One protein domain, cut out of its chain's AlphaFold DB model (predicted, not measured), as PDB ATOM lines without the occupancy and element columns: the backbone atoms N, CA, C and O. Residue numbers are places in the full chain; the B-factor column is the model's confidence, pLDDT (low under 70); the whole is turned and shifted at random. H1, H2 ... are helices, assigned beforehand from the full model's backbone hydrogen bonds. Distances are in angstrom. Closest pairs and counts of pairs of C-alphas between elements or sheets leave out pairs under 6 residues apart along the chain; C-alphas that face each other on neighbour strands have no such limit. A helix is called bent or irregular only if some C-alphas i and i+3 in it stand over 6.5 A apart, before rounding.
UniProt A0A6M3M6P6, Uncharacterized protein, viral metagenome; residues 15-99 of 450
ATOM      1  N   PRO A  15     220.224 175.382 262.248       72.56
ATOM      2  CA  PRO A  15     221.592 174.857 262.331       72.56
ATOM      3  C   PRO A  15     222.584 175.753 263.093       72.56
ATOM      4  O   PRO A  15     223.533 175.263 263.697       72.56
ATOM      5  N   ILE A  16     222.377 177.074 263.090       79.19
ATOM      6  CA  ILE A  16     223.273 178.029 263.763       79.19
ATOM      7  C   ILE A  16     223.060 177.968 265.280       79.19
ATOM      8  O   ILE A  16     224.013 177.987 266.057       79.19
ATOM      9  N   VAL A  17     221.800 177.848 265.709       84.12
ATOM     10  CA  VAL A  17     221.440 177.774 267.132       84.12
ATOM     11  C   VAL A  17     221.905 176.452 267.748       84.12
ATOM     12  O   VAL A  17     222.341 176.433 268.900       84.12
ATOM     13  N   GLU A  18     221.861 175.361 266.981       88.19
ATOM     14  CA  GLU A  18     222.390 174.055 267.388       88.19
ATOM     15  C   GLU A  18     223.906 174.079 267.598       88.19
ATOM     16  O   GLU A  18     224.387 173.578 268.615       88.19
ATOM     17  N   ASP A  19     224.658 174.687 266.676       91.50
ATOM     18  CA  ASP A  19     226.117 174.786 266.776       91.50
ATOM     19  C   ASP A  19     226.537 175.628 267.993       91.50
ATOM     20  O   ASP A  19     227.400 175.225 268.779       91.50
ATOM     21  N   ASP A  20     225.867 176.758 268.229       91.88
ATOM     22  CA  ASP A  20     226.109 177.592 269.409       91.88
ATOM     23  C   ASP A  20     225.782 176.852 270.716       91.88
ATOM     24  O   ASP A  20     226.551 176.916 271.685       91.88
ATOM     25  N   PHE A  21     224.687 176.087 270.742       92.56
ATOM     26  CA  PHE A  21     224.332 175.277 271.904       92.56
ATOM     27  C   PHE A  21     225.320 174.122 272.124       92.56
ATOM     28  O   PHE A  21     225.753 173.881 273.251       92.56
ATOM     29  N   SER A  22     225.759 173.447 271.062       93.25
ATOM     30  CA  SER A  22     226.766 172.380 271.121       93.25
ATOM     31  C   SER A  22     228.118 172.890 271.639       93.25
ATOM     32  O   SER A  22     228.757 172.259 272.495       93.25
ATOM     33  N   LYS A  23     228.537 174.091 271.214       94.69
ATOM     34  CA  LYS A  23     229.719 174.773 271.766       94.69
ATOM     35  C   LYS A  23     229.557 175.051 273.255       94.69
ATOM     36  O   LYS A  23     230.500 174.826 274.016       94.69
ATOM     37  N   LEU A  24     228.379 175.506 273.690       94.00
ATOM     38  CA  LEU A  24     228.091 175.710 275.110       94.00
ATOM     39  C   LEU A  24     228.200 174.393 275.892       94.00
ATOM     40  O   LEU A  24     228.915 174.345 276.890       94.00
ATOM     41  N   LEU A  25     227.573 173.312 275.425       93.06
ATOM     42  CA  LEU A  25     227.658 171.988 276.057       93.06
ATOM     43  C   LEU A  25     229.112 171.498 276.170       93.06
ATOM     44  O   LEU A  25     229.527 170.979 277.212       93.06
ATOM     45  N   SER A  26     229.918 171.741 275.136       92.31
ATOM     46  CA  SER A  26     231.343 171.402 275.121       92.31
ATOM     47  C   SER A  26     232.144 172.160 276.192       92.31
ATOM     48  O   SER A  26     233.019 171.566 276.831       92.31
ATOM     49  N   LYS A  27     231.804 173.428 276.502       94.31
ATOM     50  CA  LYS A  27     232.416 174.185 277.625       94.31
ATOM     51  C   LYS A  27     232.210 173.484 278.974       94.31
ATOM     52  O   LYS A  27     233.075 173.550 279.846       94.31
ATOM     53  N   TYR A  28     231.112 172.743 279.130       93.56
ATOM     54  CA  TYR A  28     230.791 171.968 280.334       93.56
ATOM     55  C   TYR A  28     231.375 170.543 280.342       93.56
ATOM     56  O   TYR A  28     230.982 169.697 281.160       93.56
ATOM     57  N   LYS A  29     232.376 170.280 279.488       94.12
ATOM     58  CA  LYS A  29     233.072 168.988 279.357       94.12
ATOM     59  C   LYS A  29     232.147 167.843 278.925       94.12
ATOM     60  O   LYS A  29     232.346 166.707 279.354       94.12
ATOM     61  N   ILE A  30     231.117 168.138 278.136       93.00
ATOM     62  CA  ILE A  30     230.352 167.118 277.409       93.00
ATOM     63  C   ILE A  30     231.152 166.780 276.147       93.00
ATOM     64  O   ILE A  30     231.737 167.674 275.535       93.00
ATOM     65  N   LYS A  31     231.254 165.492 275.791       92.94
ATOM     66  CA  LYS A  31     232.022 165.068 274.608       92.94
ATOM     67  C   LYS A  31     231.458 165.761 273.355       92.94
ATOM     68  O   LYS A  31     230.240 165.769 273.223       92.94
ATOM     69  N   PRO A  32     232.285 166.280 272.428       90.00
ATOM     70  CA  PRO A  32     231.801 167.051 271.276       90.00
ATOM     71  C   PRO A  32     230.759 166.318 270.418       90.00
ATOM     72  O   PRO A  32     229.739 166.896 270.062       90.00
ATOM     73  N   GLU A  33     230.966 165.025 270.157       90.62
ATOM     74  CA  GLU A  33     230.019 164.183 269.403       90.62
ATOM     75  C   GLU A  33     228.666 164.054 270.119       90.62
ATOM     76  O   GLU A  33     227.606 164.113 269.502       90.62
ATOM     77  N   LEU A  34     228.704 163.929 271.446       90.88
ATOM     78  CA  LEU A  34     227.511 163.846 272.279       90.88
ATOM     79  C   LEU A  34     226.818 165.209 272.400       90.88
ATOM     80  O   LEU A  34     225.597 165.274 272.390       90.88
ATOM     81  N   ALA A  35     227.582 166.300 272.481       91.94
ATOM     82  CA  ALA A  35     227.062 167.662 272.513       91.94
ATOM     83  C   ALA A  35     226.304 168.013 271.223       91.94
ATOM     84  O   ALA A  35     225.207 168.563 271.305       91.94
ATOM     85  N   ALA A  36     226.845 167.633 270.060       91.38
ATOM     86  CA  ALA A  36     226.175 167.798 268.774       91.38
ATOM     87  C   ALA A  36     224.864 166.998 268.718       91.38
ATOM     88  O   ALA A  36     223.817 167.569 268.432       91.38
ATOM     89  N   ASN A  37     224.901 165.718 269.105       92.00
ATOM     90  CA  ASN A  37     223.709 164.863 269.144       92.00
ATOM     91  C   ASN A  37     222.634 165.407 270.104       92.00
ATOM     92  O   ASN A  37     221.456 165.459 269.764       92.00
ATOM     93  N   ILE A  38     223.025 165.879 271.292       92.12
ATOM     94  CA  ILE A  38     222.086 166.493 272.241       92.12
ATOM     95  C   ILE A  38     221.453 167.751 271.632       92.12
ATOM     96  O   ILE A  38     220.238 167.906 271.718       92.12
ATOM     97  N   ALA A  39     222.245 168.640 271.025       91.62
ATOM     98  CA  ALA A  39     221.737 169.873 270.420       91.62
ATOM     99  C   ALA A  39     220.743 169.588 269.279       91.62
ATOM    100  O   ALA A  39     219.645 170.148 269.279       91.62
ATOM    101  N   GLU A  40     221.092 168.658 268.388       90.75
ATOM    102  CA  GLU A  40     220.252 168.196 267.277       90.75
ATOM    103  C   GLU A  40     218.967 167.516 267.781       90.75
ATOM    104  O   GLU A  40     217.865 167.807 267.329       90.75
ATOM    105  N   ASN A  41     219.048 166.644 268.786       91.56
ATOM    106  CA  ASN A  41     217.857 165.974 269.311       91.56
ATOM    107  C   ASN A  41     216.901 166.963 270.000       91.56
ATOM    108  O   ASN A  41     215.676 166.875 269.856       91.56
ATOM    109  N   ILE A  42     217.451 167.933 270.734       91.00
ATOM    110  CA  ILE A  42     216.672 168.986 271.389       91.00
ATOM    111  C   ILE A  42     215.936 169.835 270.347       91.00
ATOM    112  O   ILE A  42     214.737 170.073 270.518       91.00
ATOM    113  N   SER A  43     216.604 170.239 269.263       88.31
ATOM    114  CA  SER A  43     215.981 171.016 268.187       88.31
ATOM    115  C   SER A  43     214.922 170.203 267.429       88.31
ATOM    116  O   SER A  43     213.805 170.685 267.233       88.31
ATOM    117  N   HIS A  44     215.212 168.943 267.085       85.69
ATOM    118  CA  HIS A  44     214.305 168.076 266.333       85.69
ATOM    119  C   HIS A  44     213.037 167.734 267.116       85.69
ATOM    120  O   HIS A  44     211.948 167.678 266.546       85.69
ATOM    121  N   THR A  45     213.155 167.506 268.426       84.38
ATOM    122  CA  THR A  45     212.009 167.118 269.263       84.38
ATOM    123  C   THR A  45     211.260 168.310 269.856       84.38
ATOM    124  O   THR A  45     210.074 168.194 270.173       84.38
ATOM    125  N   GLY A  46     211.926 169.447 270.061       76.25
ATOM    126  CA  GLY A  46     211.343 170.657 270.647       76.25
ATOM    127  C   GLY A  46     210.932 171.728 269.634       76.25
ATOM    128  O   GLY A  46     210.211 172.659 269.994       76.25
ATOM    129  N   GLY A  47     211.369 171.602 268.379       82.06
ATOM    130  CA  GLY A  47     211.245 172.644 267.368       82.06
ATOM    131  C   GLY A  47     212.154 173.853 267.647       82.06
ATOM    132  O   GLY A  47     212.818 173.921 268.683       82.06
ATOM    133  N   PRO A  48     212.161 174.864 266.760       76.19
ATOM    134  CA  PRO A  48     213.063 176.020 266.859       76.19
ATOM    135  C   PRO A  48     212.903 176.823 268.162       76.19
ATOM    136  O   PRO A  48     213.867 177.390 268.670       76.19
ATOM    137  N   LYS A  49     211.701 176.818 268.750       85.50
ATOM    138  CA  LYS A  49     211.374 177.579 269.968       85.50
ATOM    139  C   LYS A  49     211.953 176.984 271.251       85.50
ATOM    140  O   LYS A  49     211.958 177.650 272.282       85.50
ATOM    141  N   VAL A  50     212.454 175.748 271.214       89.75
ATOM    142  CA  VAL A  50     212.991 175.077 272.408       89.75
ATOM    143  C   VAL A  50     214.147 175.856 273.037       89.75
ATOM    144  O   VAL A  50     214.297 175.853 274.251       89.75
ATOM    145  N   PHE A  51     214.930 176.576 272.232       90.69
ATOM    146  CA  PHE A  51     216.067 177.372 272.690       90.69
ATOM    147  C   PHE A  51     215.697 178.781 273.168       90.69
ATOM    148  O   PHE A  51     216.594 179.543 273.546       90.69
ATOM    149  N   GLU A  52     214.419 179.141 273.097       90.44
ATOM    150  CA  GLU A  52     213.869 180.437 273.504       90.44
ATOM    151  C   GLU A  52     213.004 180.315 274.764       90.44
ATOM    152  O   GLU A  52     212.848 181.294 275.486       90.44
ATOM    153  N   ASP A  53     212.499 179.115 275.070       91.56
ATOM    154  CA  ASP A  53     211.670 178.844 276.244       91.56
ATOM    155  C   ASP A  53     212.443 178.048 277.319       91.56
ATOM    156  O   ASP A  53     212.756 176.863 277.120       91.56
ATOM    157  N   PRO A  54     212.713 178.650 278.497       91.56
ATOM    158  CA  PRO A  54     213.382 177.971 279.601       91.56
ATOM    159  C   PRO A  54     212.687 176.709 280.105       91.56
ATOM    160  O   PRO A  54     213.374 175.792 280.555       91.56
ATOM    161  N   GLN A  55     211.355 176.622 280.027       91.00
ATOM    162  CA  GLN A  55     210.608 175.439 280.463       91.00
ATOM    163  C   GLN A  55     210.725 174.274 279.480       91.00
ATOM    164  O   GLN A  55     210.717 173.108 279.882       91.00
ATOM    165  N   LEU A  56     210.804 174.562 278.183       91.19
ATOM    166  CA  LEU A  56     210.969 173.517 277.178       91.19
ATOM    167  C   LEU A  56     212.402 172.992 277.192       91.19
ATOM    168  O   LEU A  56     212.601 171.775 277.228       91.19
ATOM    169  N   LEU A  57     213.393 173.886 277.247       92.31
ATOM    170  CA  LEU A  57     214.794 173.478 277.300       92.31
ATOM    171  C   LEU A  57     215.112 172.689 278.575       92.31
ATOM    172  O   LEU A  57     215.814 171.680 278.510       92.31
ATOM    173  N   SER A  58     214.558 173.090 279.724       92.38
ATOM    174  CA  SER A  58     214.746 172.384 280.996       92.38
ATOM    175  C   SER A  58     214.236 170.944 280.945       92.38
ATOM    176  O   SER A  58     214.977 170.018 281.282       92.38
ATOM    177  N   LYS A  59     213.007 170.729 280.459       91.75
ATOM    178  CA  LYS A  59     212.409 169.395 280.294       91.75
ATOM    179  C   LYS A  59     213.247 168.513 279.379       91.75
ATOM    180  O   LYS A  59     213.456 167.337 279.674       91.75
ATOM    181  N   ARG A  60     213.762 169.081 278.288       91.62
ATOM    182  CA  ARG A  60     214.606 168.345 277.343       91.62
ATOM    183  C   ARG A  60     215.967 168.005 277.937       91.62
ATOM    184  O   ARG A  60     216.381 166.860 277.836       91.62
ATOM    185  N   LEU A  61     216.618 168.928 278.645       90.88
ATOM    186  CA  LEU A  61     217.864 168.638 279.365       90.88
ATOM    187  C   LEU A  61     217.677 167.571 280.453       90.88
ATOM    188  O   LEU A  61     218.591 166.787 280.710       90.88
ATOM    189  N   ILE A  62     216.502 167.510 281.090       90.19
ATOM    190  CA  ILE A  62     216.191 166.466 282.075       90.19
ATOM    191  C   ILE A  62     216.160 165.076 281.432       90.19
ATOM    192  O   ILE A  62     216.671 164.146 282.049       90.19
ATOM    193  N   ALA A  63     215.651 164.942 280.202       89.94
ATOM    194  CA  ALA A  63     215.625 163.669 279.473       89.94
ATOM    195  C   ALA A  63     217.030 163.087 279.210       89.94
ATOM    196  O   ALA A  63     217.174 161.884 279.024       89.94
ATOM    197  N   TRP A  64     218.069 163.924 279.267       90.12
ATOM    198  CA  TRP A  64     219.477 163.533 279.155       90.12
ATOM    199  C   TRP A  64     220.166 163.414 280.528       90.12
ATOM    200  O   TRP A  64     221.365 163.666 280.659       90.12
ATOM    201  N   SER A  65     219.420 163.043 281.576       85.56
ATOM    202  CA  SER A  65     219.913 162.908 282.960       85.56
ATOM    203  C   SER A  65     221.081 161.941 283.132       85.56
ATOM    204  O   SER A  65     221.917 162.173 284.005       85.56
ATOM    205  N   GLY A  66     221.152 160.892 282.309       85.06
ATOM    206  CA  GLY A  66     222.256 159.929 282.329       85.06
ATOM    207  C   GLY A  66     223.581 160.514 281.835       85.06
ATOM    208  O   GLY A  66     224.639 160.142 282.330       85.06
ATOM    209  N   GLU A  67     223.519 161.477 280.913       89.19
ATOM    210  CA  GLU A  67     224.694 162.050 280.244       89.19
ATOM    211  C   GLU A  67     225.112 163.403 280.836       89.19
ATOM    212  O   GLU A  67     226.290 163.776 280.822       89.19
ATOM    213  N   ILE A  68     224.155 164.157 281.388       90.56
ATOM    214  CA  ILE A  68     224.394 165.488 281.945       90.56
ATOM    215  C   ILE A  68     224.023 165.514 283.426       90.56
ATOM    216  O   ILE A  68     222.852 165.499 283.809       90.56
ATOM    217  N   ALA A  69     225.047 165.650 284.271       89.44
ATOM    218  CA  ALA A  69     224.873 165.771 285.713       89.44
ATOM    219  C   ALA A  69     223.949 166.957 286.088       89.44
ATOM    220  O   ALA A  69     224.056 168.023 285.473       89.44
ATOM    221  N   PRO A  70     223.117 166.845 287.144       89.38
ATOM    222  CA  PRO A  70     222.139 167.875 287.514       89.38
ATOM    223  C   PRO A  70     222.731 169.279 287.692       89.38
ATOM    224  O   PRO A  70     222.206 170.250 287.148       89.38
ATOM    225  N   ALA A  71     223.883 169.383 288.363       88.94
ATOM    226  CA  ALA A  71     224.589 170.651 288.546       88.94
ATOM    227  C   ALA A  71     225.003 171.291 287.210       88.94
ATOM    228  O   ALA A  71     224.897 172.503 287.043       88.94
ATOM    229  N   LYS A  72     225.427 170.479 286.231       92.25
ATOM    230  CA  LYS A  72     225.796 170.972 284.900       92.25
ATOM    231  C   LYS A  72     224.573 171.431 284.122       92.25
ATOM    232  O   LYS A  72     224.635 172.483 283.506       92.25
ATOM    233  N   ARG A  73     223.460 170.690 284.177       93.12
ATOM    234  CA  ARG A  73     222.221 171.091 283.490       93.12
ATOM    235  C   ARG A  73     221.729 172.457 283.964       93.12
ATOM    236  O   ARG A  73     221.340 173.271 283.135       93.12
ATOM    237  N   ARG A  74     221.802 172.721 285.275       92.75
ATOM    238  CA  ARG A  74     221.468 174.032 285.852       92.75
ATOM    239  C   ARG A  74     222.350 175.140 285.271       92.75
ATOM    240  O   ARG A  74     221.815 176.126 284.783       92.75
ATOM    241  N   LEU A  75     223.670 174.950 285.279       92.69
ATOM    242  CA  LEU A  75     224.623 175.942 284.764       92.69
ATOM    243  C   LEU A  75     224.481 176.172 283.251       92.69
ATOM    244  O   LEU A  75     224.543 177.309 282.798       92.69
ATOM    245  N   ILE A  76     224.241 175.109 282.475       93.88
ATOM    246  CA  ILE A  76     223.983 175.193 281.030       93.88
ATOM    247  C   ILE A  76     222.732 176.035 280.764       93.88
ATOM    248  O   ILE A  76     222.771 176.928 279.921       93.88
ATOM    249  N   LEU A  77     221.638 175.774 281.489       94.19
ATOM    250  CA  LEU A  77     220.385 176.510 281.335       94.19
ATOM    251  C   LEU A  77     220.565 177.991 281.702       94.19
ATOM    252  O   LEU A  77     220.158 178.870 280.948       94.19
ATOM    253  N   GLU A  78     221.210 178.261 282.835       93.69
ATOM    254  CA  GLU A  78     221.476 179.616 283.321       93.69
ATOM    255  C   GLU A  78     222.352 180.404 282.342       93.69
ATOM    256  O   GLU A  78     221.994 181.514 281.953       93.69
ATOM    257  N   GLN A  79     223.453 179.813 281.871       94.12
ATOM    258  CA  GLN A  79     224.351 180.477 280.932       94.12
ATOM    259  C   GLN A  79     223.695 180.716 279.566       94.12
ATOM    260  O   GLN A  79     223.838 181.806 279.016       94.12
ATOM    261  N   TRP A  80     222.961 179.737 279.026       94.81
ATOM    262  CA  TRP A  80     222.308 179.877 277.722       94.81
ATOM    263  C   TRP A  80     221.323 181.045 277.690       94.81
ATOM    264  O   TRP A  80     221.330 181.855 276.764       94.81
ATOM    265  N   PHE A  81     220.479 181.156 278.718       94.38
ATOM    266  CA  PHE A  81     219.483 182.219 278.779       94.38
ATOM    267  C   PHE A  81     220.069 183.559 279.225       94.38
ATOM    268  O   PHE A  81     219.606 184.593 278.745       94.38
ATOM    269  N   ALA A  82     221.138 183.564 280.028       92.31
ATOM    270  CA  ALA A  82     221.887 184.781 280.332       92.31
ATOM    271  C   ALA A  82     222.513 185.402 279.070       92.31
ATOM    272  O   ALA A  82     222.398 186.609 278.870       92.31
ATOM    273  N   GLU A  83     223.100 184.589 278.181       91.94
ATOM    274  CA  GLU A  83     223.652 185.054 276.893       91.94
ATOM    275  C   GLU A  83     222.564 185.638 275.968       91.94
ATOM    276  O   GLU A  83     222.849 186.503 275.141       91.94
ATOM    277  N   LYS A  84     221.303 185.223 276.148       88.19
ATOM    278  CA  LYS A  84     220.134 185.735 275.412       88.19
ATOM    279  C   LYS A  84     219.365 186.849 276.134       88.19
ATOM    280  O   LYS A  84     218.391 187.356 275.585       88.19
ATOM    281  N   GLY A  85     219.766 187.226 277.350       90.50
ATOM    282  CA  GLY A  85     219.062 188.226 278.161       90.50
ATOM    283  C   GLY A  85     217.675 187.789 278.652       90.50
ATOM    284  O   GLY A  85     216.841 188.639 278.960       90.50
ATOM    285  N   ILE A  86     217.406 186.482 278.721       90.19
ATOM    286  CA  ILE A  86     216.130 185.924 279.184       90.19
ATOM    287  C   ILE A  86     216.271 185.529 280.657       90.19
ATOM    288  O   ILE A  86     217.171 184.777 281.028       90.19
ATOM    289  N   ASN A  87     215.371 186.022 281.511       89.75
ATOM    290  CA  ASN A  87     215.373 185.661 282.926       89.75
ATOM    291  C   ASN A  87     214.757 184.268 283.134       89.75
ATOM    292  O   ASN A  87     213.631 184.015 282.705       89.75
ATOM    293  N   VAL A  88     215.473 183.380 283.823       89.62
ATOM    294  CA  VAL A  88     214.999 182.028 284.147       89.62
ATOM    295  C   VAL A  88     214.449 182.017 285.569       89.62
ATOM    296  O   VAL A  88     215.149 182.371 286.515       89.62
ATOM    297  N   ALA A  89     213.199 181.582 285.736       89.69
ATOM    298  CA  ALA A  89     212.603 181.435 287.060       89.69
ATOM    299  C   ALA A  89     213.404 180.439 287.922       89.69
ATOM    300  O   ALA A  89     213.786 179.364 287.450       89.69
ATOM    301  N   SER A  90     213.615 180.766 289.202       81.69
ATOM    302  CA  SER A  90     214.377 179.928 290.142       81.69
ATOM    303  C   SER A  90     213.804 178.515 290.274       81.69
ATOM    304  O   SER A  90     214.555 177.554 290.402       81.69
ATOM    305  N   GLU A  91     212.483 178.380 290.151       85.25
ATOM    306  CA  GLU A  91     211.766 177.100 290.166       85.25
ATOM    307  C   GLU A  91     212.253 176.145 289.065       85.25
ATOM    308  O   GLU A  91     212.438 174.954 289.312       85.25
ATOM    309  N   ILE A  92     212.534 176.671 287.867       87.38
ATOM    310  CA  ILE A  92     213.007 175.882 286.720       87.38
ATOM    311  C   ILE A  92     214.457 175.433 286.949       87.38
ATOM    312  O   ILE A  92     214.813 174.286 286.673       87.38
ATOM    313  N   LEU A  93     215.300 176.320 287.487       84.94
ATOM    314  CA  LEU A  93     216.694 176.001 287.815       84.94
ATOM    315  C   LEU A  93     216.789 174.925 288.899       84.94
ATOM    316  O   LEU A  93     217.633 174.027 288.814       84.94
ATOM    317  N   ASP A  94     215.907 174.990 289.893       83.56
ATOM    318  CA  ASP A  94     215.823 173.989 290.947       83.56
ATOM    319  C   ASP A  94     215.293 172.657 290.409       83.56
ATOM    320  O   ASP A  94     215.830 171.605 290.748       83.56
ATOM    321  N   GLU A  95     214.314 172.659 289.504       83.56
ATOM    322  CA  GLU A  95     213.806 171.424 288.903       83.56
ATOM    323  C   GLU A  95     214.878 170.667 288.096       83.56
ATOM    324  O   GLU A  95     214.939 169.433 288.124       83.56
ATOM    325  N   VAL A  96     215.740 171.394 287.388       82.50
ATOM    326  CA  VAL A  96     216.812 170.828 286.553       82.50
ATOM    327  C   VAL A  96     218.024 170.393 287.383       82.50
ATOM    328  O   VAL A  96     218.691 169.398 287.058       82.50
ATOM    329  N   GLY A  97     218.293 171.130 288.463       74.56
ATOM    330  CA  GLY A  97     219.409 170.912 289.379       74.56
ATOM    331  C   GLY A  97     219.224 169.750 290.358       74.56
ATOM    332  O   GLY A  97     220.193 169.348 290.998       74.56
ATOM    333  N   VAL A  98     218.019 169.189 290.470       74.56
ATOM    334  CA  VAL A  98     217.716 168.088 291.397       74.56
ATOM    335  C   VAL A  98     217.908 166.737 290.695       74.56
ATOM    336  O   VAL A  98     217.422 166.514 289.582       74.56
ATOM    337  N   ALA A  99     218.646 165.830 291.341       62.19
ATOM    338  CA  ALA A  99     218.792 164.449 290.884       62.19
ATOM    339  C   ALA A  99     217.446 163.709 290.961       62.19
ATOM    340  O   ALA A  99     216.622 164.000 291.824       62.19
TER     341      ALA A  99
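Overview. This is residues 15 to 99 of the 450 residues of an uncharacterized protein of viral metagenome (UniProt A0A6M3M6P6). A helical hairpin, H4 and H5, makes the middle of a rounded all-helix domain, with the crossed pair H1 and H2 packed on one side of it and H6 covering the other side. H3, a short helix, lies at the turn of the chain from H2 into H4. The printed part has 85 residues with six named helices, H1 to H6 in order along the chain, and no named strand; 64 of the residues are in the helices. It is compact, with a radius of gyration of the C-alphas of 11.4 A, and the C-alphas span 29 by 24 by 21 A.

Along the chain. H1, residues 15 to 27, begins with C-alpha 15 at (221.592, 174.857, 262.331) and is 18.7 A long from first to last C-alpha. H2, residues 32 to 46, is the longest helix by residues and measures 20.8 A. H3, residues 48 to 51, measures 6.7 A between C-alphas 48 and 51 and is irregular, but only just. H4, residues 54 to 63, measures 14.5 A. H5, residues 70 to 83, measures 20.3 A and begins with C-alpha 70 at (222.139, 167.875, 287.514). H6, residues 90 to 97, measures 10.4 A and ends with C-alpha 97 at (219.409, 170.912, 289.379).

Arrangement. H4 is the hub, touching H2, H3, H5 and H6. H4 and H5 form a helical hairpin and touch at a shallow tilt of 30 degrees, opposite ways, the closest C-alphas being those of Leu 61 and Arg 73, 6.5 A apart. H6 touches H4 at a shallow tilt of 16 degrees, the same way, with the C-alphas of Ser 58 and Val 96 closest at 6.1 A. H6 touches H5 at a steep tilt of 45 degrees, opposite ways, with the C-alphas of Pro 70 and Gly 97 closest at 4.5 A. H2 touches H4 with residues 42 to 46 alone, at a steep tilt of 58 degrees; the C-alphas of Ile 42 and Arg 60 are closest at 6.3 A. H1 and H2 touch at a steep tilt of 47 degrees, opposite ways, with the C-alphas of Ser 22 and Ala 35 closest at 4.9 A. H1 touches H5 with residues 21 to 25 alone, the C-alphas of Leu 25 and Ile 76 being closest at 7.0 A. H3 only just touches H2 and H4, each only at the corner and with 3 pairs of C-alphas within 8 A; its closest C-alphas are those of Ser 43 and Val 50, 6.6 A, and of Val 50 and Leu 56, 5.4 A. H6 is apart from H1, H2 and H3. In H1, H2, H4, H5 and H6 every O i to N i+4 pair is within hydrogen-bond range; H3 is too short for such a pair, and its one O i to N i+3 pair is not within range.

Size, cuts and confidence. The two C-alphas farthest apart, those of Ile 16 and Ala 99, are 30.7 A apart. The printed part has no cut. The links H1 to H2, H2 to H3 and H3 to H4 are tight, those from H4 to H5 and from H5 to H6 are short, and no link is long. The mean pLDDT of the printed part is 88.9, and of the printed residues one, Ala 99, is under 70.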